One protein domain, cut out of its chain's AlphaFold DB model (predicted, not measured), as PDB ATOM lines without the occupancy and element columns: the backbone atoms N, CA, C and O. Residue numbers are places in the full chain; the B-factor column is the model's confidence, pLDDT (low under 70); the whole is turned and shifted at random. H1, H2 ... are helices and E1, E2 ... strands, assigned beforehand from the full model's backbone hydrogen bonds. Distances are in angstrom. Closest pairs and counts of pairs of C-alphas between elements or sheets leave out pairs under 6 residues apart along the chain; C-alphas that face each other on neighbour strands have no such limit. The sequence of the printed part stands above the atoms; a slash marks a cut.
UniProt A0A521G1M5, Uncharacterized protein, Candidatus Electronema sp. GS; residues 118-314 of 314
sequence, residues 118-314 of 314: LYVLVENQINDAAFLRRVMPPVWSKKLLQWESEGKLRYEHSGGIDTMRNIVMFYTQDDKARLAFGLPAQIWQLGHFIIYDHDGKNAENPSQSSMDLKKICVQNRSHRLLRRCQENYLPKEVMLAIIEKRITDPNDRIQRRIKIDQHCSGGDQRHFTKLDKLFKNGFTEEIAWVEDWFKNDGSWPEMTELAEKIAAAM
ATOM      1  N   LEU A 118     206.702 144.245 130.543       95.94
ATOM      2  CA  LEU A 118     207.873 143.996 131.374       95.94
ATOM      3  C   LEU A 118     207.706 144.744 132.702       95.94
ATOM      4  O   LEU A 118     207.592 145.971 132.725       95.94
ATOM      5  N   TYR A 119     207.717 144.009 133.803       97.44
ATOM      6  CA  TYR A 119     207.721 144.564 135.146       97.44
ATOM      7  C   TYR A 119     209.160 144.748 135.628       97.44
ATOM      8  O   TYR A 119     209.968 143.824 135.574       97.44
ATOM      9  N   VAL A 120     209.498 145.939 136.103       97.94
ATOM     10  CA  VAL A 120     210.780 146.243 136.735       97.94
ATOM     11  C   VAL A 120     210.557 146.270 138.241       97.94
ATOM     12  O   VAL A 120     209.971 147.210 138.779       97.94
ATOM     13  N   LEU A 121     210.986 145.206 138.909       97.81
ATOM     14  CA  LEU A 121     210.854 145.052 140.350       97.81
ATOM     15  C   LEU A 121     211.956 145.857 141.044       97.81
ATOM     16  O   LEU A 121     213.143 145.605 140.820       97.81
ATOM     17  N   VAL A 122     211.545 146.819 141.867       97.81
ATOM     18  CA  VAL A 122     212.409 147.763 142.590       97.81
ATOM     19  C   VAL A 122     211.967 147.871 144.048       97.81
ATOM     20  O   VAL A 122     210.810 147.586 144.375       97.81
ATOM     21  N   GLU A 123     212.849 148.323 144.938       95.94
ATOM     22  CA  GLU A 123     212.515 148.417 146.361       95.94
ATOM     23  C   GLU A 123     211.376 149.399 146.629       95.94
ATOM     24  O   GLU A 123     210.489 149.127 147.438       95.94
ATOM     25  N   ASN A 124     211.354 150.528 145.925       95.88
ATOM     26  CA  ASN A 124     210.337 151.561 145.994       95.88
ATOM     27  C   ASN A 124     209.922 152.034 144.596       95.88
ATOM     28  O   ASN A 124     210.654 152.763 143.931       95.88
ATOM     29  N   GLN A 125     208.688 151.713 144.190       95.62
ATOM     30  CA  GLN A 125     208.180 152.041 142.851       95.62
ATOM     31  C   GLN A 125     208.182 153.538 142.506       95.62
ATOM     32  O   GLN A 125     208.113 153.884 141.333       95.62
ATOM     33  N   ILE A 126     208.191 154.431 143.501       95.19
ATOM     34  CA  ILE A 126     208.173 155.879 143.267       95.19
ATOM     35  C   ILE A 126     209.607 156.389 143.151       95.19
ATOM     36  O   ILE A 126     209.967 157.011 142.153       95.19
ATOM     37  N   ASN A 127     210.419 156.118 144.172       95.38
ATOM     38  CA  ASN A 127     211.754 156.700 144.283       95.38
ATOM     39  C   ASN A 127     212.729 156.058 143.297       95.38
ATOM     40  O   ASN A 127     213.418 156.780 142.581       95.38
ATOM     41  N   ASP A 128     212.707 154.733 143.180       96.50
ATOM     42  CA  ASP A 128     213.653 154.008 142.334       96.50
ATOM     43  C   ASP A 128     213.298 154.188 140.853       96.50
ATOM     44  O   ASP A 128     214.176 154.314 140.004       96.50
ATOM     45  N   ALA A 129     212.005 154.307 140.529       95.50
ATOM     46  CA  ALA A 129     211.577 154.696 139.187       95.50
ATOM     47  C   ALA A 129     212.030 156.122 138.837       95.50
ATOM     48  O   ALA A 129     212.466 156.378 137.715       95.50
ATOM     49  N   ALA A 130     211.937 157.067 139.781       95.38
ATOM     50  CA  ALA A 130     212.431 158.426 139.575       95.38
ATOM     51  C   ALA A 130     213.955 158.454 139.391       95.38
ATOM     52  O   ALA A 130     214.442 159.168 138.514       95.38
ATOM     53  N   PHE A 131     214.688 157.639 140.154       95.56
ATOM     54  CA  PHE A 131     216.112 157.398 139.945       95.56
ATOM     55  C   PHE A 131     216.371 156.920 138.517       95.56
ATOM     56  O   PHE A 131     217.011 157.648 137.759       95.56
ATOM     57  N   LEU A 132     215.790 155.791 138.100       95.38
ATOM     58  CA  LEU A 132     216.016 155.207 136.773       95.38
ATOM     59  C   LEU A 132     215.694 156.188 135.642       95.38
ATOM     60  O   LEU A 132     216.511 156.373 134.746       95.38
ATOM     61  N   ARG A 133     214.567 156.903 135.694       92.12
ATOM     62  CA  ARG A 133     214.221 157.891 134.653       92.12
ATOM     63  C   ARG A 133     215.269 158.994 134.500       92.12
ATOM     64  O   ARG A 133     215.453 159.504 133.394       92.12
ATOM     65  N   ARG A 134     215.935 159.368 135.594       91.00
ATOM     66  CA  ARG A 134     216.869 160.496 135.635       91.00
ATOM     67  C   ARG A 134     218.328 160.122 135.424       91.00
ATOM     68  O   ARG A 134     219.080 160.972 134.961       91.00
ATOM     69  N   VAL A 135     218.734 158.904 135.778       91.56
ATOM     70  CA  VAL A 135     220.140 158.476 135.655       91.56
ATOM     71  C   VAL A 135     220.464 157.804 134.328       91.56
ATOM     72  O   VAL A 135     221.632 157.624 133.988       91.56
ATOM     73  N   MET A 136     219.445 157.431 133.557       91.81
ATOM     74  CA  MET A 136     219.642 156.794 132.261       91.81
ATOM     75  C   MET A 136     220.204 157.788 131.237       91.81
ATOM     76  O   MET A 136     219.756 158.936 131.199       91.81
ATOM     77  N   PRO A 137     221.111 157.347 130.342       90.31
ATOM     78  CA  PRO A 137     221.559 158.146 129.205       90.31
ATOM     79  C   PRO A 137     220.375 158.751 128.431       90.31
ATOM     80  O   PRO A 137     219.366 158.063 128.280       90.31
ATOM     81  N   PRO A 138     220.470 159.963 127.851       89.38
ATOM     82  CA  PRO A 138     219.329 160.666 127.254       89.38
ATOM     83  C   PRO A 138     218.537 159.851 126.223       89.38
ATOM     84  O   PRO A 138     217.307 159.904 126.190       89.38
ATOM     85  N   VAL A 139     219.227 159.055 125.396       90.56
ATOM     86  CA  VAL A 139     218.586 158.156 124.419       90.56
ATOM     87  C   VAL A 139     217.741 157.092 125.128       90.56
ATOM     88  O   VAL A 139     216.592 156.860 124.750       90.56
ATOM     89  N   TRP A 140     218.285 156.480 126.179       92.19
ATOM     90  CA  TRP A 140     217.616 155.442 126.958       92.19
ATOM     91  C   TRP A 140     216.534 155.998 127.880       92.19
ATOM     92  O   TRP A 140     215.472 155.395 127.972       92.19
ATOM     93  N   SER A 141     216.741 157.165 128.490       91.81
ATOM     94  CA  SER A 141     215.732 157.848 129.306       91.81
ATOM     95  C   SER A 141     214.469 158.134 128.486       91.81
ATOM     96  O   SER A 141     213.375 157.706 128.861       91.81
ATOM     97  N   LYS A 142     214.612 158.728 127.288       92.81
ATOM     98  CA  LYS A 142     213.485 158.934 126.358       92.81
ATOM     99  C   LYS A 142     212.805 157.619 125.984       92.81
ATOM    100  O   LYS A 142     211.579 157.563 125.897       92.81
ATOM    101  N   LYS A 143     213.589 156.558 125.772       93.38
ATOM    102  CA  LYS A 143     213.058 155.248 125.386       93.38
ATOM    103  C   LYS A 143     212.281 154.565 126.512       93.38
ATOM    104  O   LYS A 143     211.208 154.027 126.251       93.38
ATOM    105  N   LEU A 144     212.783 154.623 127.741       93.88
ATOM    106  CA  LEU A 144     212.107 154.096 128.927       93.88
ATOM    107  C   LEU A 144     210.796 154.839 129.179       93.88
ATOM    108  O   LEU A 144     209.762 154.195 129.314       93.88
ATOM    109  N   LEU A 145     210.807 156.175 129.122       95.19
ATOM    110  CA  LEU A 145     209.588 156.982 129.241       95.19
ATOM    111  C   LEU A 145     208.560 156.629 128.161       95.19
ATOM    112  O   LEU A 145     207.374 156.492 128.461       95.19
ATOM    113  N   GLN A 146     209.010 156.425 126.919       95.69
ATOM    114  CA  GLN A 146     208.147 155.940 125.845       95.69
ATOM    115  C   GLN A 146     207.527 154.584 126.217       95.69
ATOM    116  O   GLN A 146     206.304 154.449 126.186       95.69
ATOM    117  N   TRP A 147     208.334 153.593 126.606       95.38
ATOM    118  CA  TRP A 147     207.838 152.264 126.981       95.38
ATOM    119  C   TRP A 147     206.882 152.291 128.172       95.38
ATOM    120  O   TRP A 147     205.892 151.561 128.163       95.38
ATOM    121  N   GLU A 148     207.135 153.131 129.169       96.06
ATOM    122  CA  GLU A 148     206.226 153.337 130.297       96.06
ATOM    123  C   GLU A 148     204.891 153.939 129.838       96.06
ATOM    124  O   GLU A 148     203.831 153.416 130.184       96.06
ATOM    125  N   SER A 149     204.926 154.987 129.005       96.44
ATOM    126  CA  SER A 149     203.718 155.662 128.500       96.44
ATOM    127  C   SER A 149     202.858 154.768 127.599       96.44
ATOM    128  O   SER A 149     201.632 154.824 127.645       96.44
ATOM    129  N   GLU A 150     203.494 153.879 126.832       95.19
ATOM    130  CA  GLU A 150     202.837 152.863 126.003       95.19
ATOM    131  C   GLU A 150     202.388 151.641 126.834       95.19
ATOM    132  O   GLU A 150     201.795 150.692 126.314       95.19
ATOM    133  N   GLY A 151     202.683 151.631 128.138       95.50
ATOM    134  CA  GLY A 151     202.384 150.532 129.047       95.50
ATOM    135  C   GLY A 151     203.146 149.247 128.728       95.50
ATOM    136  O   GLY A 151     202.684 148.172 129.097       95.50
ATOM    137  N   LYS A 152     204.265 149.324 128.007       95.25
ATOM    138  CA  LYS A 152     205.158 148.197 127.702       95.25
ATOM    139  C   LYS A 152     206.064 147.851 128.881       95.25
ATOM    140  O   LYS A 152     206.407 146.687 129.057       95.25
ATOM    141  N   LEU A 153     206.397 148.849 129.696       96.56
ATOM    142  CA  LEU A 153     207.181 148.720 130.920       96.56
ATOM    143  C   LEU A 153     206.384 149.260 132.111       96.56
ATOM    144  O   LEU A 153     205.674 150.259 131.981       96.56
ATOM    145  N   ARG A 154     206.486 148.609 133.271       97.75
ATOM    146  CA  ARG A 154     205.911 149.080 134.542       97.75
ATOM    147  C   ARG A 154     206.877 148.833 135.689       97.75
ATOM    148  O   ARG A 154     207.577 147.833 135.667       97.75
ATOM    149  N   TYR A 155     206.884 149.695 136.701       97.81
ATOM    150  CA  TYR A 155     207.608 149.425 137.947       97.81
ATOM    151  C   TYR A 155     206.695 148.752 138.961       97.81
ATOM    152  O   TYR A 155     205.518 149.104 139.056       97.81
ATOM    153  N   GLU A 156     207.255 147.836 139.742       96.81
ATOM    154  CA  GLU A 156     206.569 147.210 140.867       96.81
ATOM    155  C   GLU A 156     207.350 147.404 142.157       96.81
ATOM    156  O   GLU A 156     208.579 147.343 142.189       96.81
ATOM    157  N   HIS A 157     206.607 147.630 143.236       95.69
ATOM    158  CA  HIS A 157     207.156 147.772 144.572       95.69
ATOM    159  C   HIS A 157     207.389 146.400 145.208       95.69
ATOM    160  O   HIS A 157     206.430 145.672 145.464       95.69
ATOM    161  N   SER A 158     208.638 146.076 145.541       92.62
ATOM    162  CA  SER A 158     208.960 144.869 146.313       92.62
ATOM    163  C   SER A 158     209.107 145.103 147.813       92.62
ATOM    164  O   SER A 158     209.132 144.138 148.572       92.62
ATOM    165  N   GLY A 159     209.280 146.353 148.251       93.69
ATOM    166  CA  GLY A 159     209.851 146.647 149.566       93.69
ATOM    167  C   GLY A 159     211.354 146.342 149.606       93.69
ATOM    168  O   GLY A 159     211.974 146.152 148.564       93.69
ATOM    169  N   GLY A 160     211.943 146.282 150.803       93.62
ATOM    170  CA  GLY A 160     213.388 146.057 150.954       93.62
ATOM    171  C   GLY A 160     213.878 144.714 150.395       93.62
ATOM    172  O   GLY A 160     213.093 143.787 150.167       93.62
ATOM    173  N   ILE A 161     215.194 144.593 150.231       94.81
ATOM    174  CA  ILE A 161     215.860 143.456 149.578       94.81
ATOM    175  C   ILE A 161     215.449 142.058 150.083       94.81
ATOM    176  O   ILE A 161     215.316 141.128 149.286       94.81
ATOM    177  N   ASP A 162     215.179 141.888 151.381       95.19
ATOM    178  CA  ASP A 162     214.738 140.599 151.935       95.19
ATOM    179  C   ASP A 162     213.313 140.233 151.484       95.19
ATOM    180  O   ASP A 162     213.028 139.071 151.184       95.19
ATOM    181  N   THR A 163     212.421 141.223 151.381       96.81
ATOM    182  CA  THR A 163     211.071 141.034 150.834       96.81
ATOM    183  C   THR A 163     211.145 140.714 149.348       96.81
ATOM    184  O   THR A 163     210.501 139.767 148.896       96.81
ATOM    185  N   MET A 164     211.994 141.429 148.604       96.88
ATOM    186  CA  MET A 164     212.249 141.150 147.191       96.88
ATOM    187  C   MET A 164     212.733 139.709 146.985       96.88
ATOM    188  O   MET A 164     212.202 138.993 146.135       96.88
ATOM    189  N   ARG A 165     213.669 139.233 147.818       96.56
ATOM    190  CA  ARG A 165     214.129 137.837 147.808       96.56
ATOM    191  C   ARG A 165     212.976 136.858 148.016       96.56
ATOM    192  O   ARG A 165     212.866 135.884 147.272       96.56
ATOM    193  N   ASN A 166     212.107 137.116 148.990       96.50
ATOM    194  CA  ASN A 166     210.957 136.256 149.269       96.50
ATOM    195  C   ASN A 166     209.967 136.217 148.096       96.50
ATOM    196  O   ASN A 166     209.483 135.138 147.762       96.50
ATOM    197  N   ILE A 167     209.714 137.357 147.440       96.56
ATOM    198  CA  ILE A 167     208.881 137.445 146.229       96.56
ATOM    199  C   ILE A 167     209.471 136.568 145.121       96.56
ATOM    200  O   ILE A 167     208.772 135.712 144.580       96.56
ATOM    201  N   VAL A 168     210.768 136.711 144.826       95.94
ATOM    202  CA  VAL A 168     211.445 135.910 143.791       95.94
ATOM    203  C   VAL A 168     211.355 134.420 144.117       95.94
ATOM    204  O   VAL A 168     210.914 133.630 143.284       95.94
ATOM    205  N   MET A 169     211.698 134.018 145.344       96.00
ATOM    206  CA  MET A 169     211.607 132.613 145.761       96.00
ATOM    207  C   MET A 169     210.181 132.068 145.658       96.00
ATOM    208  O   MET A 169     209.995 130.930 145.233       96.00
ATOM    209  N   PHE A 170     209.175 132.868 146.011       96.25
ATOM    210  CA  PHE A 170     207.773 132.476 145.928       96.25
ATOM    211  C   PHE A 170     207.344 132.226 144.476       96.25
ATOM    212  O   PHE A 170     206.843 131.146 144.173       96.25
ATOM    213  N   TYR A 171     207.588 133.176 143.569       95.69
ATOM    214  CA  TYR A 171     207.144 133.083 142.172       95.69
ATOM    215  C   TYR A 171     208.023 132.198 141.281       95.69
ATOM    216  O   TYR A 171     207.632 131.873 140.163       95.69
ATOM    217  N   THR A 172     209.194 131.770 141.757       92.75
ATOM    218  CA  THR A 172     210.001 130.750 141.061       92.75
ATOM    219  C   THR A 172     209.447 129.328 141.217       92.75
ATOM    220  O   THR A 172     209.892 128.430 140.506       92.75
ATOM    221  N   GLN A 173     208.470 129.116 142.106       94.69
ATOM    222  CA  GLN A 173     207.782 127.836 142.291       94.69
ATOM    223  C   GLN A 173     206.489 127.821 141.461       94.69
ATOM    224  O   GLN A 173     205.673 128.735 141.575       94.69
ATOM    225  N   ASP A 174     206.315 126.820 140.593       93.94
ATOM    226  CA  ASP A 174     205.243 126.824 139.582       93.94
ATOM    227  C   ASP A 174     203.836 126.770 140.189       93.94
ATOM    228  O   ASP A 174     202.944 127.496 139.755       93.94
ATOM    229  N   ASP A 175     203.648 125.969 141.236       96.44
ATOM    230  CA  ASP A 175     202.405 125.868 142.000       96.44
ATOM    231  C   ASP A 175     201.998 127.223 142.597       96.44
ATOM    232  O   ASP A 175     200.852 127.664 142.459       96.44
ATOM    233  N   LYS A 176     202.961 127.936 143.185       96.38
ATOM    234  CA  LYS A 176     202.753 129.261 143.775       96.38
ATOM    235  C   LYS A 176     202.524 130.341 142.727       96.38
ATOM    236  O   LYS A 176     201.634 131.175 142.898       96.38
ATOM    237  N   ALA A 177     203.286 130.319 141.636       95.06
ATOM    238  CA  ALA A 177     203.105 131.248 140.528       95.06
ATOM    239  C   ALA A 177     201.726 131.078 139.884       95.06
ATOM    240  O   ALA A 177     201.006 132.057 139.699       95.06
ATOM    241  N   ARG A 178     201.290 129.841 139.636       94.50
ATOM    242  CA  ARG A 178     199.946 129.574 139.116       94.50
ATOM    243  C   ARG A 178     198.859 130.033 140.077       94.50
ATOM    244  O   ARG A 178     197.881 130.613 139.620       94.50
ATOM    245  N   LEU A 179     199.041 129.839 141.382       94.94
ATOM    246  CA  LEU A 179     198.074 130.290 142.382       94.94
ATOM    247  C   LEU A 179     197.951 131.821 142.436       94.94
ATOM    248  O   LEU A 179     196.841 132.343 142.431       94.94
ATOM    249  N   ALA A 180     199.074 132.542 142.492       93.62
ATOM    250  CA  ALA A 180     199.074 133.987 142.741       93.62
ATOM    251  C   ALA A 180     199.052 134.847 141.464       93.62
ATOM    252  O   ALA A 180     198.472 135.929 141.458       93.62
ATOM    253  N   PHE A 181     199.693 134.389 140.390       90.50
ATOM    254  CA  PHE A 181     199.824 135.096 139.109       90.50
ATOM    255  C   PHE A 181     198.959 134.469 137.998       90.50
ATOM    256  O   PHE A 181     198.739 135.075 136.948       90.50
ATOM    257  N   GLY A 182     198.417 133.264 138.216       93.56
ATOM    258  CA  GLY A 182     197.553 132.586 137.245       93.56
ATOM    259  C   GLY A 182     198.293 132.042 136.022       93.56
ATOM    260  O   GLY A 182     197.642 131.651 135.054       93.56
ATOM    261  N   LEU A 183     199.627 132.052 136.042       95.06
ATOM    262  CA  LEU A 183     200.507 131.636 134.952       95.06
ATOM    263  C   LEU A 183     201.738 130.909 135.525       95.06
ATOM    264  O   LEU A 183     202.121 131.183 136.663       95.06
ATOM    265  N   PRO A 184     202.365 129.999 134.757       95.00
ATOM    266  CA  PRO A 184     203.566 129.289 135.190       95.00
ATOM    267  C   PRO A 184     204.724 130.211 135.598       95.00
ATOM    268  O   PRO A 184     204.894 131.311 135.057       95.00
ATOM    269  N   ALA A 185     205.575 129.721 136.503       94.25
ATOM    270  CA  ALA A 185     206.700 130.465 137.085       94.25
ATOM    271  C   ALA A 185     207.651 131.035 136.022       94.25
ATOM    272  O   ALA A 185     208.150 132.156 136.149       94.25
ATOM    273  N   GLN A 186     207.857 130.302 134.924       93.00
ATOM    274  CA  GLN A 186     208.710 130.755 133.827       93.00
ATOM    275  C   GLN A 186     208.208 132.061 133.193       93.00
ATOM    276  O   GLN A 186     209.021 132.892 132.789       93.00
ATOM    277  N   ILE A 187     206.887 132.260 133.103       94.44
ATOM    278  CA  ILE A 187     206.321 133.496 132.549       94.44
ATOM    279  C   ILE A 187     206.596 134.655 133.501       94.44
ATOM    280  O   ILE A 187     207.003 135.717 133.041       94.44
ATOM    281  N   TRP A 188     206.453 134.449 134.813       95.25
ATOM    282  CA  TRP A 188     206.814 135.470 135.797       95.25
ATOM    283  C   TRP A 188     208.293 135.860 135.660       95.25
ATOM    284  O   TRP A 188     208.606 137.034 135.487       95.25
ATOM    285  N   GLN A 189     209.198 134.880 135.591       93.44
ATOM    286  CA  GLN A 189     210.637 135.118 135.416       93.44
ATOM    287  C   GLN A 189     210.993 135.866 134.118       93.44
ATOM    288  O   GLN A 189     211.929 136.663 134.100       93.44
ATOM    289  N   LEU A 190     210.277 135.605 133.018       91.88
ATOM    290  CA  LEU A 190     210.479 136.288 131.733       91.88
ATOM    291  C   LEU A 190     209.749 137.634 131.639       91.88
ATOM    292  O   LEU A 190     210.091 138.452 130.786       91.88
ATOM    293  N   GLY A 191     208.744 137.851 132.482       93.75
ATOM    294  CA  GLY A 191     207.983 139.091 132.579       93.75
ATOM    295  C   GLY A 191     208.575 140.097 133.560       93.75
ATOM    296  O   GLY A 191     208.128 141.236 133.555       93.75
ATOM    297  N   HIS A 192     209.569 139.712 134.369       95.38
ATOM    298  CA  HIS A 192     210.166 140.582 135.384       95.38
ATOM    299  C   HIS A 192     211.656 140.841 135.128       95.38
ATOM    300  O   HIS A 192     212.396 139.983 134.639       95.38
ATOM    301  N   PHE A 193     212.092 142.045 135.477       96.75
ATOM    302  CA  PHE A 193     213.482 142.469 135.557       96.75
ATOM    303  C   PHE A 193     213.721 143.073 136.941       96.75
ATOM    304  O   PHE A 193     212.954 143.920 137.377       96.75
ATOM    305  N   ILE A 194     214.751 142.634 137.654       97.75
ATOM    306  CA  ILE A 194     214.920 142.969 139.074       97.75
ATOM    307  C   ILE A 194     216.100 143.923 139.247       97.75
ATOM    308  O   ILE A 194     217.212 143.593 138.833       97.75
ATOM    309  N   ILE A 195     215.891 145.074 139.882       97.94
ATOM    310  CA  ILE A 195     216.957 146.037 140.195       97.94
ATOM    311  C   ILE A 195     217.038 146.199 141.706       97.94
ATOM    312  O   ILE A 195     216.021 146.401 142.361       97.94
ATOM    313  N   TYR A 196     218.245 146.089 142.252       97.50
ATOM    314  CA  TYR A 196     218.469 146.113 143.695       97.50
ATOM    315  C   TYR A 196     219.824 146.719 144.054       97.50
ATOM    316  O   TYR A 196     220.757 146.764 143.242       97.50
ATOM    317  N   ASP A 197     219.924 147.159 145.303       96.88
ATOM    318  CA  ASP A 197     221.092 147.843 145.833       96.88
ATOM    319  C   ASP A 197     222.279 146.895 146.078       96.88
ATOM    320  O   ASP A 197     222.161 145.675 146.275       96.88
ATOM    321  N   HIS A 198     223.476 147.477 146.065       97.31
ATOM    322  CA  HIS A 198     224.705 146.767 146.400       97.31
ATOM    323  C   HIS A 198     224.819 146.512 147.905       97.31
ATOM    324  O   HIS A 198     225.321 145.465 148.328       97.31
ATOM    325  N   ASP A 199     224.423 147.504 148.709       94.81
ATOM    326  CA  ASP A 199     224.475 147.572 150.179       94.81
ATOM    327  C   ASP A 199     225.842 147.298 150.839       94.81
ATOM    328  O   ASP A 199     225.992 147.347 152.065       94.81
ATOM    329  N   GLY A 200     226.866 147.042 150.028       95.69
ATOM    330  CA  GLY A 200     228.239 146.798 150.443       95.69
ATOM    331  C   GLY A 200     228.960 148.037 150.973       95.69
ATOM    332  O   GLY A 200     228.473 149.168 150.908       95.69
ATOM    333  N   LYS A 201     230.158 147.808 151.518       93.81
ATOM    334  CA  LYS A 201     231.058 148.872 152.002       93.81
ATOM    335  C   LYS A 201     232.133 149.272 150.986       93.81
ATOM    336  O   LYS A 201     232.761 150.304 151.172       93.81
ATOM    337  N   ASN A 202     232.345 148.467 149.949       95.00
ATOM    338  CA  ASN A 202     233.249 148.724 148.827       95.00
ATOM    339  C   ASN A 202     232.738 147.979 147.584       95.00
ATOM    340  O   ASN A 202     231.735 147.270 147.678       95.00
ATOM    341  N   ALA A 203     233.414 148.141 146.446       93.81
ATOM    342  CA  ALA A 203     232.988 147.593 145.157       93.81
ATOM    343  C   ALA A 203     233.052 146.059 145.091       93.81
ATOM    344  O   ALA A 203     232.252 145.425 144.405       93.81
ATOM    345  N   GLU A 204     233.990 145.451 145.812       95.38
ATOM    346  CA  GLU A 204     234.250 144.013 145.748       95.38
ATOM    347  C   GLU A 204     233.331 143.208 146.672       95.38
ATOM    348  O   GLU A 204     233.103 142.023 146.428       95.38
ATOM    349  N   ASN A 205     232.785 143.836 147.723       95.56
ATOM    350  CA  ASN A 205     232.025 143.156 148.774       95.56
ATOM    351  C   ASN A 205     230.598 143.720 148.908       95.56
ATOM    352  O   ASN A 205     230.336 144.561 149.778       95.56
ATOM    353  N   PRO A 206     229.656 143.250 148.068       96.69
ATOM    354  CA  PRO A 206     228.224 143.465 148.260       96.69
ATOM    355  C   PRO A 206     227.738 142.891 149.589       96.69
ATOM    356  O   PRO A 206     228.373 142.012 150.176       96.69
ATOM    357  N   SER A 207     226.579 143.355 150.057       97.00
ATOM    358  CA  SER A 207     225.956 142.774 151.248       97.00
ATOM    359  C   SER A 207     225.571 141.306 151.022       97.00
ATOM    360  O   SER A 207     225.338 140.868 149.891       97.00
ATOM    361  N   GLN A 208     225.463 140.535 152.109       97.00
ATOM    362  CA  GLN A 208     225.047 139.133 152.033       97.00
ATOM    363  C   GLN A 208     223.655 138.987 151.401       97.00
ATOM    364  O   GLN A 208     223.493 138.184 150.487       97.00
ATOM    365  N   SER A 209     222.685 139.824 151.796       96.12
ATOM    366  CA  SER A 209     221.342 139.821 151.200       96.12
ATOM    367  C   SER A 209     221.371 140.115 149.698       96.12
ATOM    368  O   SER A 209     220.680 139.446 148.932       96.12
ATOM    369  N   SER A 210     222.226 141.043 149.255       97.06
ATOM    370  CA  SER A 210     222.404 141.369 147.835       97.06
ATOM    371  C   SER A 210     223.041 140.220 147.047       97.06
ATOM    372  O   SER A 210     222.621 139.898 145.933       97.06
ATOM    373  N   MET A 211     224.020 139.526 147.634       97.00
ATOM    374  CA  MET A 211     224.582 138.310 147.041       97.00
ATOM    375  C   MET A 211     223.565 137.167 146.972       97.00
ATOM    376  O   MET A 211     223.525 136.455 145.970       97.00
ATOM    377  N   ASP A 212     222.747 136.985 148.004       96.56
ATOM    378  CA  ASP A 212     221.764 135.903 148.049       96.56
ATOM    379  C   ASP A 212     220.608 136.139 147.078       96.56
ATOM    380  O   ASP A 212     220.198 135.200 146.395       96.56
ATOM    381  N   LEU A 213     220.155 137.385 146.925       96.31
ATOM    382  CA  LEU A 213     219.205 137.751 145.877       96.31
ATOM    383  C   LEU A 213     219.786 137.467 144.482       96.31
ATOM    384  O   LEU A 213     219.134 136.822 143.662       96.31
ATOM    385  N   LYS A 214     221.047 137.847 144.230       95.62
ATOM    386  CA  LYS A 214     221.720 137.566 142.950       95.62
ATOM    387  C   LYS A 214     221.710 136.078 142.588       95.62
ATOM    388  O   LYS A 214     221.530 135.755 141.417       95.62
ATOM    389  N   LYS A 215     221.914 135.185 143.565       95.00
ATOM    390  CA  LYS A 215     221.971 133.726 143.344       95.00
ATOM    391  C   LYS A 215     220.643 133.134 142.876       95.00
ATOM    392  O   LYS A 215     220.660 132.145 142.153       95.00
ATOM    393  N   ILE A 216     219.518 133.698 143.315       94.00
ATOM    394  CA  ILE A 216     218.182 133.169 143.000       94.00
ATOM    395  C   ILE A 216     217.548 133.826 141.768       94.00
ATOM    396  O   ILE A 216     216.582 133.300 141.220       94.00
ATOM    397  N   CYS A 217     218.065 134.973 141.323       91.75
ATOM    398  CA  CYS A 217     217.600 135.625 140.104       91.75
ATOM    399  C   CYS A 217     218.034 134.855 138.849       91.75
ATOM    400  O   CYS A 217     219.145 134.335 138.760       91.75
ATOM    401  N   VAL A 218     217.183 134.872 137.820       83.19
ATOM    402  CA  VAL A 218     217.550 134.372 136.488       83.19
ATOM    403  C   VAL A 218     218.654 135.252 135.893       83.19
ATOM    404  O   VAL A 218     218.595 136.483 135.953       83.19
ATOM    405  N   GLN A 219     219.667 134.620 135.297       76.56
ATOM    406  CA  GLN A 219     220.772 135.322 134.647       76.56
ATOM    407  C   GLN A 219     220.246 136.299 133.580       76.56
ATOM    408  O   GLN A 219     219.355 135.964 132.802       76.56
ATOM    409  N   ASN A 220     220.802 137.515 133.540       80.25
ATOM    410  CA  ASN A 220     220.393 138.614 132.649       80.25
ATOM    411  C   ASN A 220     218.960 139.147 132.866       80.25
ATOM    412  O   ASN A 220     218.472 139.926 132.052       80.25
ATOM    413  N   ARG A 221     218.288 138.762 133.959       90.44
ATOM    414  CA  ARG A 221     216.986 139.309 134.392       90.44
ATOM    415  C   ARG A 221     217.084 140.093 135.693       90.44
ATOM    416  O   ARG A 221     216.080 140.374 136.343       90.44
ATOM    417  N   SER A 222     218.300 140.436 136.089       95.38
ATOM    418  CA  SER A 222     218.525 141.284 137.237       95.38
ATOM    419  C   SER A 222     219.782 142.125 137.081       95.38
ATOM    420  O   SER A 222     220.703 141.778 136.332       95.38
ATOM    421  N   HIS A 223     219.811 143.238 137.800       96.94
ATOM    422  CA  HIS A 223     220.956 144.123 137.894       96.94
ATOM    423  C   HIS A 223     221.114 144.593 139.331       96.94
ATOM    424  O   HIS A 223     220.179 145.095 139.948       96.94
ATOM    425  N   ARG A 224     222.325 144.429 139.848       97.38
ATOM    426  CA  ARG A 224     222.728 145.031 141.109       97.38
ATOM    427  C   ARG A 224     223.423 146.338 140.789       97.38
ATOM    428  O   ARG A 224     224.341 146.310 139.969       97.38
ATOM    429  N   LEU A 225     223.034 147.423 141.447       97.62
ATOM    430  CA  LEU A 225     223.756 148.687 141.320       97.62
ATOM    431  C   LEU A 225     225.241 148.496 141.677       97.62
ATOM    432  O   LEU A 225     225.584 147.685 142.542       97.62
ATOM    433  N   LEU A 226     226.137 149.201 140.991       96.88
ATOM    434  CA  LEU A 226     227.573 149.137 141.281       96.88
ATOM    435  C   LEU A 226     227.950 149.985 142.493       96.88
ATOM    436  O   LEU A 226     228.943 149.696 143.157       96.88
ATOM    437  N   ARG A 227     227.161 151.014 142.805       96.88
ATOM    438  CA  ARG A 227     227.305 151.808 144.031       96.88
ATOM    439  C   ARG A 227     226.434 151.241 145.134       96.88
ATOM    440  O   ARG A 227     225.521 150.462 144.876       96.88
ATOM    441  N   ARG A 228     226.698 151.660 146.373       96.81
ATOM    442  CA  ARG A 228     225.994 151.160 147.562       96.81
ATOM    443  C   ARG A 228     224.473 151.157 147.395       96.81
ATOM    444  O   ARG A 228     223.878 150.107 147.609       96.81
ATOM    445  N   CYS A 229     223.889 152.296 147.042       96.44
ATOM    446  CA  CYS A 229     222.457 152.469 146.799       96.44
ATOM    447  C   CYS A 229     222.212 153.624 145.817       96.44
ATOM    448  O   CYS A 229     223.156 154.328 145.435       96.44
ATOM    449  N   GLN A 230     220.955 153.848 145.428       95.62
ATOM    450  CA  GLN A 230     220.594 154.921 144.494       95.62
ATOM    451  C   GLN A 230     221.076 156.312 144.940       95.62
ATOM    452  O   GLN A 230     221.550 157.087 144.113       95.62
ATOM    453  N   GLU A 231     221.035 156.647 146.237       95.94
ATOM    454  CA  GLU A 231     221.440 157.977 146.718       95.94
ATOM    455  C   GLU A 231     222.908 158.294 146.396       95.94
ATOM    456  O   GLU A 231     223.252 159.457 146.192       95.94
ATOM    457  N   ASN A 232     223.767 157.278 146.271       96.25
ATOM    458  CA  ASN A 232     225.172 157.447 145.894       96.25
ATOM    459  C   ASN A 232     225.380 157.823 144.411       96.25
ATOM    460  O   ASN A 232     226.522 157.989 143.979       96.25
ATOM    461  N   TYR A 233     224.307 157.973 143.633       95.44
ATOM    462  CA  TYR A 233     224.322 158.523 142.275       95.44
ATOM    463  C   TYR A 233     223.894 159.997 142.217       95.44
ATOM    464  O   TYR A 233     223.896 160.584 141.134       95.44
ATOM    465  N   LEU A 234     223.508 160.609 143.345       94.69
ATOM    466  CA  LEU A 234     223.057 162.000 143.354       94.69
ATOM    467  C   LEU A 234     224.196 162.963 142.965       94.69
ATOM    468  O   LEU A 234     225.287 162.878 143.533       94.69
ATOM    469  N   PRO A 235     223.951 163.918 142.051       93.56
ATOM    470  CA  PRO A 235     224.903 164.985 141.766       93.56
ATOM    471  C   PRO A 235     225.115 165.912 142.964       93.56
ATOM    472  O   PRO A 235     224.208 166.141 143.774       93.56
ATOM    473  N   LYS A 236     226.306 166.512 143.048       93.31
ATOM    474  CA  LYS A 236     226.663 167.471 144.105       93.31
ATOM    475  C   LYS A 236     225.683 168.643 144.157       93.31
ATOM    476  O   LYS A 236     225.228 169.029 145.231       93.31
ATOM    477  N   GLU A 237     225.345 169.191 143.000       92.62
ATOM    478  CA  GLU A 237     224.461 170.345 142.837       92.62
ATOM    479  C   GLU A 237     223.061 170.040 143.380       92.62
ATOM    480  O   GLU A 237     222.447 170.880 144.037       92.62
ATOM    481  N   VAL A 238     222.595 168.806 143.184       94.25
ATOM    482  CA  VAL A 238     221.306 168.329 143.696       94.25
ATOM    483  C   VAL A 238     221.340 168.209 145.209       94.25
ATOM    484  O   VAL A 238     220.430 168.689 145.880       94.25
ATOM    485  N   MET A 239     222.405 167.628 145.766       95.62
ATOM    486  CA  MET A 239     222.570 167.552 147.217       95.62
ATOM    487  C   MET A 239     222.590 168.952 147.858       95.62
ATOM    488  O   MET A 239     221.937 169.173 148.879       95.62
ATOM    489  N   LEU A 240     223.288 169.914 147.244       95.69
ATOM    490  CA  LEU A 240     223.322 171.306 147.705       95.69
ATOM    491  C   LEU A 240     221.935 171.961 147.643       95.69
ATOM    492  O   LEU A 240     221.501 172.569 148.622       95.69
ATOM    493  N   ALA A 241     221.207 171.790 146.540       95.62
ATOM    494  CA  ALA A 241     219.856 172.322 146.386       95.62
ATOM    495  C   ALA A 241     218.856 171.709 147.387       95.62
ATOM    496  O   ALA A 241     218.009 172.422 147.929       95.62
ATOM    497  N   ILE A 242     218.983 170.413 147.702       95.94
ATOM    498  CA  ILE A 242     218.174 169.751 148.739       95.94
ATOM    499  C   ILE A 242     218.402 170.399 150.110       95.94
ATOM    500  O   ILE A 242     217.431 170.632 150.831       95.94
ATOM    501  N   ILE A 243     219.650 170.720 150.473       96.44
ATOM    502  CA  ILE A 243     219.946 171.418 151.736       96.44
ATOM    503  C   ILE A 243     219.281 172.789 151.761       96.44
ATOM    504  O   ILE A 243     218.609 173.108 152.740       96.44
ATOM    505  N   GLU A 244     219.438 173.582 150.698       94.56
ATOM    506  CA  GLU A 244     218.855 174.928 150.645       94.56
ATOM    507  C   GLU A 244     217.334 174.910 150.778       94.56
ATOM    508  O   GLU A 244     216.757 175.794 151.414       94.56
ATOM    509  N   LYS A 245     216.692 173.882 150.218       94.19
ATOM    510  CA  LYS A 245     215.244 173.696 150.287       94.19
ATOM    511  C   LYS A 245     214.769 173.194 151.652       94.19
ATOM    512  O   LYS A 245     213.738 173.654 152.135       94.19
ATOM    513  N   ARG A 246     215.459 172.214 152.248       94.75
ATOM    514  CA  ARG A 246     214.948 171.453 153.408       94.75
ATOM    515  C   ARG A 246     215.448 171.954 154.764       94.75
ATOM    516  O   ARG A 246     214.775 171.723 155.764       94.75
ATOM    517  N   ILE A 247     216.608 172.601 154.827       95.31
ATOM    518  CA  ILE A 247     217.201 173.085 156.083       95.31
ATOM    519  C   ILE A 247     216.955 174.583 156.186       95.31
ATOM    520  O   ILE A 247     217.198 175.295 155.224       95.31
ATOM    521  N   THR A 248     216.487 175.093 157.324       95.62
ATOM    522  CA  THR A 248     216.245 176.537 157.520       95.62
ATOM    523  C   THR A 248     217.355 177.231 158.303       95.62
ATOM    524  O   THR A 248     217.640 178.390 158.022       95.62
ATOM    525  N   ASP A 249     218.007 176.531 159.236       97.12
ATOM    526  CA  ASP A 249     219.109 177.075 160.035       97.12
ATOM    527  C   ASP A 249     220.368 177.317 159.173       97.12
ATOM    528  O   ASP A 249     220.923 176.357 158.621       97.12
ATOM    529  N   PRO A 250     220.860 178.567 159.066       95.88
ATOM    530  CA  PRO A 250     222.061 178.882 158.296       95.88
ATOM    531  C   PRO A 250     223.311 178.130 158.768       95.88
ATOM    532  O   PRO A 250     224.142 177.752 157.940       95.88
ATOM    533  N   ASN A 251     223.446 177.880 160.076       96.31
ATOM    534  CA  ASN A 251     224.620 177.196 160.616       96.31
ATOM    535  C   ASN A 251     224.629 175.712 160.226       96.31
ATOM    536  O   ASN A 251     225.653 175.226 159.731       96.31
ATOM    537  N   ASP A 252     223.500 175.004 160.358       96.50
ATOM    538  CA  ASP A 252     223.373 173.630 159.851       96.50
ATOM    539  C   ASP A 252     223.601 173.578 158.330       96.50
ATOM    540  O   ASP A 252     224.374 172.738 157.868       96.50
ATOM    541  N   ARG A 253     223.066 174.523 157.534       96.44
ATOM    542  CA  ARG A 253     223.346 174.575 156.080       96.44
ATOM    543  C   ARG A 253     224.843 174.614 155.775       96.44
ATOM    544  O   ARG A 253     225.310 173.829 154.948       96.44
ATOM    545  N   ILE A 254     225.603 175.484 156.446       96.38
ATOM    546  CA  ILE A 254     227.058 175.599 156.251       96.38
ATOM    547  C   ILE A 254     227.750 174.272 156.585       96.38
ATOM    548  O   ILE A 254     228.532 173.763 155.779       96.38
ATOM    549  N   GLN A 255     227.421 173.665 157.728       96.38
ATOM    550  CA  GLN A 255     228.011 172.386 158.139       96.38
ATOM    551  C   GLN A 255     227.692 171.253 157.155       96.38
ATOM    552  O   GLN A 255     228.543 170.413 156.852       96.38
ATOM    553  N   ARG A 256     226.470 171.224 156.618       96.25
ATOM    554  CA  ARG A 256     226.032 170.218 155.642       96.25
ATOM    555  C   ARG A 256     226.698 170.402 154.280       96.25
ATOM    556  O   ARG A 256     227.086 169.403 153.677       96.25
ATOM    557  N   ARG A 257     226.898 171.644 153.830       96.44
ATOM    558  CA  ARG A 257     227.659 171.960 152.608       96.44
ATOM    559  C   ARG A 257     229.098 171.455 152.701       96.44
ATOM    560  O   ARG A 257     229.528 170.723 151.815       96.44
ATOM    561  N   ILE A 258     229.783 171.725 153.817       96.06
ATOM    562  CA  ILE A 258     231.148 171.222 154.066       96.06
ATOM    563  C   ILE A 258     231.190 169.689 153.980       96.06
ATOM    564  O   ILE A 258     232.078 169.126 153.341       96.06
ATOM    565  N   LYS A 259     230.207 168.995 154.569       96.06
ATOM    566  CA  LYS A 259     230.114 167.525 154.495       96.06
ATOM    567  C   LYS A 259     229.890 167.009 153.070       96.06
ATOM    568  O   LYS A 259     230.476 165.989 152.713       96.06
ATOM    569  N   ILE A 260     229.078 167.687 152.254       96.12
ATOM    570  CA  ILE A 260     228.919 167.340 150.829       96.12
ATOM    571  C   ILE A 260     230.236 167.535 150.086       96.12
ATOM    572  O   ILE A 260     230.621 166.657 149.319       96.12
ATOM    573  N   ASP A 261     230.924 168.658 150.298       95.56
ATOM    574  CA  ASP A 261     232.196 168.942 149.630       95.56
ATOM    575  C   ASP A 261     233.240 167.870 149.955       95.56
ATOM    576  O   ASP A 261     233.888 167.339 149.048       95.56
ATOM    577  N   GLN A 262     233.338 167.485 151.229       94.62
ATOM    578  CA  GLN A 262     234.194 166.387 151.685       94.62
ATOM    579  C   GLN A 262     233.802 165.053 151.039       94.62
ATOM    580  O   GLN A 262     234.666 164.356 150.509       94.62
ATOM    581  N   HIS A 263     232.509 164.713 151.030       94.25
ATOM    582  CA  HIS A 263     232.010 163.491 150.399       94.25
ATOM    583  C   HIS A 263     232.337 163.450 148.901       94.25
ATOM    584  O   HIS A 263     232.877 162.463 148.405       94.25
ATOM    585  N   CYS A 264     232.065 164.537 148.178       92.31
ATOM    586  CA  CYS A 264     232.283 164.616 146.737       92.31
ATOM    587  C   CYS A 264     233.770 164.577 146.368       92.31
ATOM    588  O   CYS A 264     234.097 164.071 145.296       92.31
ATOM    589  N   SER A 265     234.649 165.062 147.251       92.31
ATOM    590  CA  SER A 265     236.108 165.037 147.072       92.31
ATOM    591  C   SER A 265     236.741 163.679 147.403       92.31
ATOM    592  O   SER A 265     237.917 163.473 147.120       92.31
ATOM    593  N   GLY A 266     235.986 162.735 147.978       89.50
ATOM    594  CA  GLY A 266     236.482 161.424 148.412       89.50
ATOM    595  C   GLY A 266     236.780 160.411 147.295       89.50
ATOM    596  O   GLY A 266     237.043 159.248 147.600       89.50
ATOM    597  N   GLY A 267     236.709 160.813 146.020       89.62
ATOM    598  CA  GLY A 267     236.877 159.913 144.872       89.62
ATOM    599  C   GLY A 267     235.885 158.744 144.901       89.62
ATOM    600  O   GLY A 267     234.762 158.890 145.383       89.62
ATOM    601  N   ASP A 268     236.309 157.563 144.448       90.31
ATOM    602  CA  ASP A 268     235.440 156.379 144.340       90.31
ATOM    603  C   ASP A 268     234.906 155.862 145.684       90.31
ATOM    604  O   ASP A 268     233.847 155.235 145.737       90.31
ATOM    605  N   GLN A 269     235.577 156.168 146.800       90.12
ATOM    606  CA  GLN A 269     235.126 155.759 148.139       90.12
ATOM    607  C   GLN A 269     233.773 156.382 148.514       90.12
ATOM    608  O   GLN A 269     233.003 155.824 149.309       90.12
ATOM    609  N   ARG A 270     233.428 157.522 147.905       93.25
ATOM    610  CA  ARG A 270     232.132 158.175 148.111       93.25
ATOM    611  C   ARG A 270     230.967 157.287 147.670       93.25
ATOM    612  O   ARG A 270     229.915 157.313 148.303       93.25
ATOM    613  N   HIS A 271     231.166 156.437 146.660       95.06
ATOM    614  CA  HIS A 271     230.129 155.564 146.103       95.06
ATOM    615  C   HIS A 271     229.634 154.496 147.088       95.06
ATOM    616  O   HIS A 271     228.561 153.925 146.885       95.06
ATOM    617  N   PHE A 272     230.382 154.248 148.170       96.31
ATOM    618  CA  PHE A 272     230.034 153.257 149.193       96.31
ATOM    619  C   PHE A 272     229.830 153.840 150.592       96.31
ATOM    620  O   PHE A 272     229.506 153.119 151.546       96.31
ATOM    621  N   THR A 273     229.961 155.159 150.716       94.50
ATOM    622  CA  THR A 273     229.741 155.878 151.967       94.50
ATOM    623  C   THR A 273     228.253 156.153 152.150       94.50
ATOM    624  O   THR A 273     227.583 156.651 151.247       94.50
ATOM    625  N   LYS A 274     227.724 155.847 153.338       94.12
ATOM    626  CA  LYS A 274     226.321 156.108 153.665       94.12
ATOM    627  C   LYS A 274     226.060 157.615 153.696       94.12
ATOM    628  O   LYS A 274     226.657 158.327 154.503       94.12
ATOM    629  N   LEU A 275     225.139 158.070 152.855       93.69
ATOM    630  CA  LEU A 275     224.657 159.446 152.856       93.69
ATOM    631  C   LEU A 275     223.663 159.698 153.997       93.69
ATOM    632  O   LEU A 275     223.057 158.777 154.553       93.69
ATOM    633  N   ASP A 276     223.516 160.970 154.364       93.31
ATOM    634  CA  ASP A 276     222.521 161.389 155.347       93.31
ATOM    635  C   ASP A 276     221.101 161.044 154.863       93.31
ATOM    636  O   ASP A 276     220.799 161.130 153.672       93.31
ATOM    637  N   LYS A 277     220.202 160.703 155.796       93.44
ATOM    638  CA  LYS A 277     218.784 160.444 155.498       93.44
ATOM    639  C   LYS A 277     218.101 161.638 154.823       93.44
ATOM    640  O   LYS A 277     217.099 161.434 154.145       93.44
ATOM    641  N   LEU A 278     218.644 162.847 154.969       94.19
ATOM    642  CA  LEU A 278     218.213 164.043 154.248       94.19
ATOM    643  C   LEU A 278     218.178 163.848 152.727       94.19
ATOM    644  O   LEU A 278     217.330 164.448 152.076       94.19
ATOM    645  N   PHE A 279     219.059 163.022 152.162       95.81
ATOM    646  CA  PHE A 279     219.136 162.783 150.715       95.81
ATOM    647  C   PHE A 279     218.280 161.610 150.245       95.81
ATOM    648  O   PHE A 279     218.194 161.354 149.044       95.81
ATOM    649  N   LYS A 280     217.614 160.915 151.176       93.56
ATOM    650  CA  LYS A 280     216.691 159.841 150.834       93.56
ATOM    651  C   LYS A 280     215.611 160.381 149.898       93.56
ATOM    652  O   LYS A 280     215.021 161.436 150.163       93.56
ATOM    653  N   ASN A 281     215.361 159.640 148.820       92.00
ATOM    654  CA  ASN A 281     214.428 160.002 147.752       92.00
ATOM    655  C   ASN A 281     214.834 161.266 146.966       92.00
ATOM    656  O   ASN A 281     213.976 161.909 146.372       92.00
ATOM    657  N   GLY A 282     216.115 161.652 146.943       92.94
ATOM    658  CA  GLY A 282     216.560 162.877 146.261       92.94
ATOM    659  C   GLY A 282     216.191 162.951 144.770       92.94
ATOM    660  O   GLY A 282     216.009 164.041 144.238       92.94
ATOM    661  N   PHE A 283     215.997 161.809 144.102       93.50
ATOM    662  CA  PHE A 283     215.593 161.750 142.692       93.50
ATOM    663  C   PHE A 283     214.137 162.144 142.422       93.50
ATOM    664  O   PHE A 283     213.784 162.340 141.262       93.50
ATOM    665  N   THR A 284     213.289 162.287 143.443       93.44
ATOM    666  CA  THR A 284     211.918 162.798 143.258       93.44
ATOM    667  C   THR A 284     211.843 164.322 143.325       93.44
ATOM    668  O   THR A 284     210.834 164.903 142.938       93.44
ATOM    669  N   GLU A 285     212.909 164.993 143.766       91.44
ATOM    670  CA  GLU A 285     212.948 166.451 143.868       91.44
ATOM    671  C   GLU A 285     213.038 167.096 142.487       91.44
ATOM    672  O   GLU A 285     213.905 166.739 141.697       91.44
ATOM    673  N   GLU A 286     212.190 168.068 142.165       88.44
ATOM    674  CA  GLU A 286     212.219 168.809 140.891       88.44
ATOM    675  C   GLU A 286     213.386 169.811 140.837       88.44
ATOM    676  O   GLU A 286     213.209 171.026 140.870       88.44
ATOM    677  N   ILE A 287     214.612 169.289 140.803       88.06
ATOM    678  CA  ILE A 287     215.855 170.056 140.745       88.06
ATOM    679  C   ILE A 287     216.521 169.749 139.407       88.06
ATOM    680  O   ILE A 287     216.762 168.586 139.089       88.06
ATOM    681  N   ALA A 288     216.816 170.785 138.625       86.62
ATOM    682  CA  ALA A 288     217.562 170.641 137.381       86.62
ATOM    683  C   ALA A 288     219.049 170.382 137.668       86.62
ATOM    684  O   ALA A 288     219.629 170.988 138.570       86.62
ATOM    685  N   TRP A 289     219.676 169.519 136.873       84.88
ATOM    686  CA  TRP A 289     221.121 169.308 136.888       84.88
ATOM    687  C   TRP A 289     221.656 169.057 135.480       84.88
ATOM    688  O   TRP A 289     220.898 168.797 134.547       84.88
ATOM    689  N   VAL A 290     222.975 169.162 135.330       83.12
ATOM    690  CA  VAL A 290     223.658 169.012 134.041       83.12
ATOM    691  C   VAL A 290     223.635 167.544 133.606       83.12
ATOM    692  O   VAL A 290     224.093 166.679 134.350       83.12
ATOM    693  N   GLU A 291     223.141 167.257 132.397       76.50
ATOM    694  CA  GLU A 291     223.023 165.882 131.872       76.50
ATOM    695  C   GLU A 291     224.379 165.153 131.784       76.50
ATOM    696  O   GLU A 291     224.455 163.948 132.027       76.50
ATOM    697  N   ASP A 292     225.465 165.889 131.530       80.94
ATOM    698  CA  ASP A 292     226.826 165.343 131.449       80.94
ATOM    699  C   ASP A 292     227.394 164.882 132.803       80.94
ATOM    700  O   ASP A 292     228.467 164.271 132.839       80.94
ATOM    701  N   TRP A 293     226.696 165.125 133.920       83.44
ATOM    702  CA  TRP A 293     227.141 164.684 135.244       83.44
ATOM    703  C   TRP A 293     227.486 163.195 135.257       83.44
ATOM    704  O   TRP A 293     228.581 162.843 135.676       83.44
ATOM    705  N   PHE A 294     226.619 162.323 134.732       81.50
ATOM    706  CA  PHE A 294     226.837 160.869 134.773       81.50
ATOM    707  C   PHE A 294     228.047 160.417 133.950       81.50
ATOM    708  O   PHE A 294     228.681 159.406 134.262       81.50
ATOM    709  N   LYS A 295     228.393 161.178 132.905       85.19
ATOM    710  CA  LYS A 295     229.618 160.963 132.135       85.19
ATOM    711  C   LYS A 295     230.846 161.331 132.970       85.19
ATOM    712  O   LYS A 295     231.794 160.556 133.020       85.19
ATOM    713  N   ASN A 296     230.802 162.473 133.653       86.19
ATOM    714  CA  ASN A 296     231.901 162.966 134.491       86.19
ATOM    715  C   ASN A 296     232.084 162.145 135.777       86.19
ATOM    716  O   ASN A 296     233.193 161.993 136.277       86.19
ATOM    717  N   ASP A 297     230.988 161.608 136.298       87.38
ATOM    718  CA  ASP A 297     230.896 160.793 137.506       87.38
ATOM    719  C   ASP A 297     231.155 159.295 137.235       87.38
ATOM    720  O   ASP A 297     231.188 158.485 138.159       87.38
ATOM    721  N   GLY A 298     231.342 158.905 135.969       90.31
ATOM    722  CA  GLY A 298     231.696 157.538 135.577       90.31
ATOM    723  C   GLY A 298     230.569 156.507 135.715       90.31
ATOM    724  O   GLY A 298     230.816 155.316 135.558       90.31
ATOM    725  N   SER A 299     229.333 156.932 135.985       92.38
ATOM    726  CA  SER A 299     228.155 156.054 136.096       92.38
ATOM    727  C   SER A 299     227.510 155.733 134.743       92.38
ATOM    728  O   SER A 299     226.747 154.772 134.633       92.38
ATOM    729  N   TRP A 300     227.848 156.478 133.686       92.50
ATOM    730  CA  TRP A 300     227.295 156.275 132.343       92.50
ATOM    731  C   TRP A 300     227.446 154.848 131.780       92.50
ATOM    732  O   TRP A 300     226.461 154.338 131.234       92.50
ATOM    733  N   PRO A 301     228.614 154.173 131.880       94.38
ATOM    734  CA  PRO A 301     228.762 152.810 131.365       94.38
ATOM    735  C   PRO A 301     227.798 151.827 132.035       94.38
ATOM    736  O   PRO A 301     227.141 151.052 131.346       94.38
ATOM    737  N   GLU A 302     227.644 151.920 133.358       95.69
ATOM    738  CA  GLU A 302     226.718 151.074 134.112       95.69
ATOM    739  C   GLU A 302     225.266 151.317 133.692       95.69
ATOM    740  O   GLU A 302     224.527 150.370 133.433       95.69
ATOM    741  N   MET A 303     224.849 152.582 133.606       95.44
ATOM    742  CA  MET A 303     223.468 152.913 133.248       95.44
ATOM    743  C   MET A 303     223.147 152.525 131.801       95.44
ATOM    744  O   MET A 303     222.020 152.137 131.502       95.44
ATOM    745  N   THR A 304     224.142 152.561 130.910       93.38
ATOM    746  CA  THR A 304     224.006 152.043 129.541       93.38
ATOM    747  C   THR A 304     223.826 150.526 129.547       93.38
ATOM    748  O   THR A 304     222.876 150.035 128.943       93.38
ATOM    749  N   GLU A 305     224.667 149.789 130.279       93.88
ATOM    750  CA  GLU A 305     224.548 148.330 130.416       93.88
ATOM    751  C   GLU A 305     223.191 147.930 131.017       93.88
ATOM    752  O   GLU A 305     222.532 147.006 130.535       93.88
ATOM    753  N   LEU A 306     222.737 148.638 132.055       95.25
ATOM    754  CA  LEU A 306     221.431 148.422 132.669       95.25
ATOM    755  C   LEU A 306     220.296 148.654 131.660       95.25
ATOM    756  O   LEU A 306     219.406 147.810 131.541       95.25
ATOM    757  N   ALA A 307     220.334 149.757 130.910       93.25
ATOM    758  CA  ALA A 307     219.332 150.051 129.891       93.25
ATOM    759  C   ALA A 307     219.295 148.979 128.794       93.25
ATOM    760  O   ALA A 307     218.215 148.532 128.404       93.25
ATOM    761  N   GLU A 308     220.458 148.515 128.337       91.00
ATOM    762  CA  GLU A 308     220.573 147.442 127.349       91.00
ATOM    763  C   GLU A 308     220.037 146.107 127.877       91.00
ATOM    764  O   GLU A 308     219.354 145.388 127.146       91.00
ATOM    765  N   LYS A 309     220.275 145.786 129.155       91.75
ATOM    766  CA  LYS A 309     219.696 144.599 129.804       91.75
ATOM    767  C   LYS A 309     218.173 144.681 129.893       91.75
ATOM    768  O   LYS A 309     217.507 143.696 129.574       91.75
ATOM    769  N   ILE A 310     217.617 145.835 130.271       92.44
ATOM    770  CA  ILE A 310     216.161 146.059 130.281       92.44
ATOM    771  C   ILE A 310     215.608 145.934 128.854       92.44
ATOM    772  O   ILE A 310     214.642 145.212 128.627       92.44
ATOM    773  N   ALA A 311     216.256 146.558 127.870       89.31
ATOM    774  CA  ALA A 311     215.867 146.481 126.465       89.31
ATOM    775  C   ALA A 311     215.922 145.049 125.909       89.31
ATOM    776  O   ALA A 311     215.086 144.668 125.096       89.31
ATOM    777  N   ALA A 312     216.892 144.241 126.342       85.19
ATOM    778  CA  ALA A 312     216.993 142.831 125.974       85.19
ATOM    779  C   ALA A 312     215.954 141.945 126.689       85.19
ATOM    780  O   ALA A 312     215.687 140.829 126.239       85.19
ATOM    781  N   ALA A 313     215.398 142.415 127.808       87.38
ATOM    782  CA  ALA A 313     214.356 141.737 128.568       87.38
ATOM    783  C   ALA A 313     212.942 141.956 127.986       87.38
ATOM    784  O   ALA A 313     212.087 141.065 128.147       87.38
ATOM    785  N   MET A 314     212.735 143.096 127.307       82.88
ATOM    786  CA  MET A 314     211.543 143.442 126.510       82.88
ATOM    787  C   MET A 314     211.236 142.414 125.418       82.88
ATOM    788  O   MET A 314     210.041 142.246 125.110       82.88
TER     789      MET A 314
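AT A GLANCE: This is residues 118 to 314 of the 314 residues of an uncharacterized protein of Candidatus Electronema sp. GS (UniProt A0A521G1M5). A small, strongly twisted parallel sheet is sandwiched between helices, with H3 and H6 side by side on one side and H12, H1 and H2 on the other. H4 makes one end of the long axis and the helical hairpin of H8 and H9 the other, with H7, H10, H11 and the winding stretch 273 to 292 between that hairpin and the sheet's helices. The printed part has 197 residues, with twelve named helices and four named strands in the order E1 H1 H2 E2 H3 H4 H5 E3 H6 E4 H7 H8 H9 H10 H11 H12; the class is mixed. The sheet's order is E2, E1, E3, E4. The whole is compact, with a radius of gyration of the C-alphas of 17.8 A, yet elongated, spanning 59 by 35 by 29 A.

IN THESE COORDINATES: The strands are E1, residues 118 to 122, from C-alpha 118 at (207.873, 143.996, 131.374), E2, 153 to 157, 13.7 A long, E3, 192 to 196, and E4, 222 to 224. The helices are H1, 127 to 135, H2, 138 to 149, 16.4 A, H3, 161 to 171, 15.4 A, H4, 174 to 181, H5, 185 to 191, H6, 208 to 216, H7, 230 to 233, H8, 236 to 246, 15.5 A, H9, 250 to 265, 22.7 A, H10, 267 to 272, H11, 293 to 296, and H12, 300 to 313, 19.8 A, ending at C-alpha 313 at (214.356, 141.737, 128.568).

HOW THE PARTS SIT: N 120 and O 154 are 2.7 A apart between E1 and E2, N 193 and O 119 2.8 A between E3 and E1, and N 223 and O 194 2.8 A between E4 and E3. E1, H1, H2, E2 and E3, H6, E4 are strand-helix-strand units, parallel neighbour strands joined through helices, with right-handed crossovers. H12 is on the sheet at a height of 9.2 A, over E3 and along the strands. H3, at a height of 10.1 A, touches H6 at a shallow tilt of 18 degrees, the same way, closest at the C-alphas of Arg 165 and Leu 213, 5.4 A. H1, H2, H5 and H6 only graze the sheet. H4 touches H5, with C-alphas 174 and 185 4.6 A apart. H7 touches H10, C-alphas 232 and 271 being 5.3 A apart. H8 and H9 form a hairpin at 18 degrees, closest at C-alphas 243 and 253, 6.4 A. H11 is close to but not clearly touching H12. Every O i to N i+4 pair is within hydrogen-bond range in H1, H2, H3, H4, H5, H6, H8, H9 and H12; H10 has 0 of 2, but 3 of 3 O i to N i+3 pairs, and H7 and H11 are too short for an O i to N i+4 pair.

THE WHOLE: The C-alphas farthest apart, of Asp 175 and Asn 251, are 58.9 A apart. The printed part has no cut, and the links E3 to H6 and H10 to H11 are long. Mean pLDDT of the printed part is 93.8, and no printed residue is under 70.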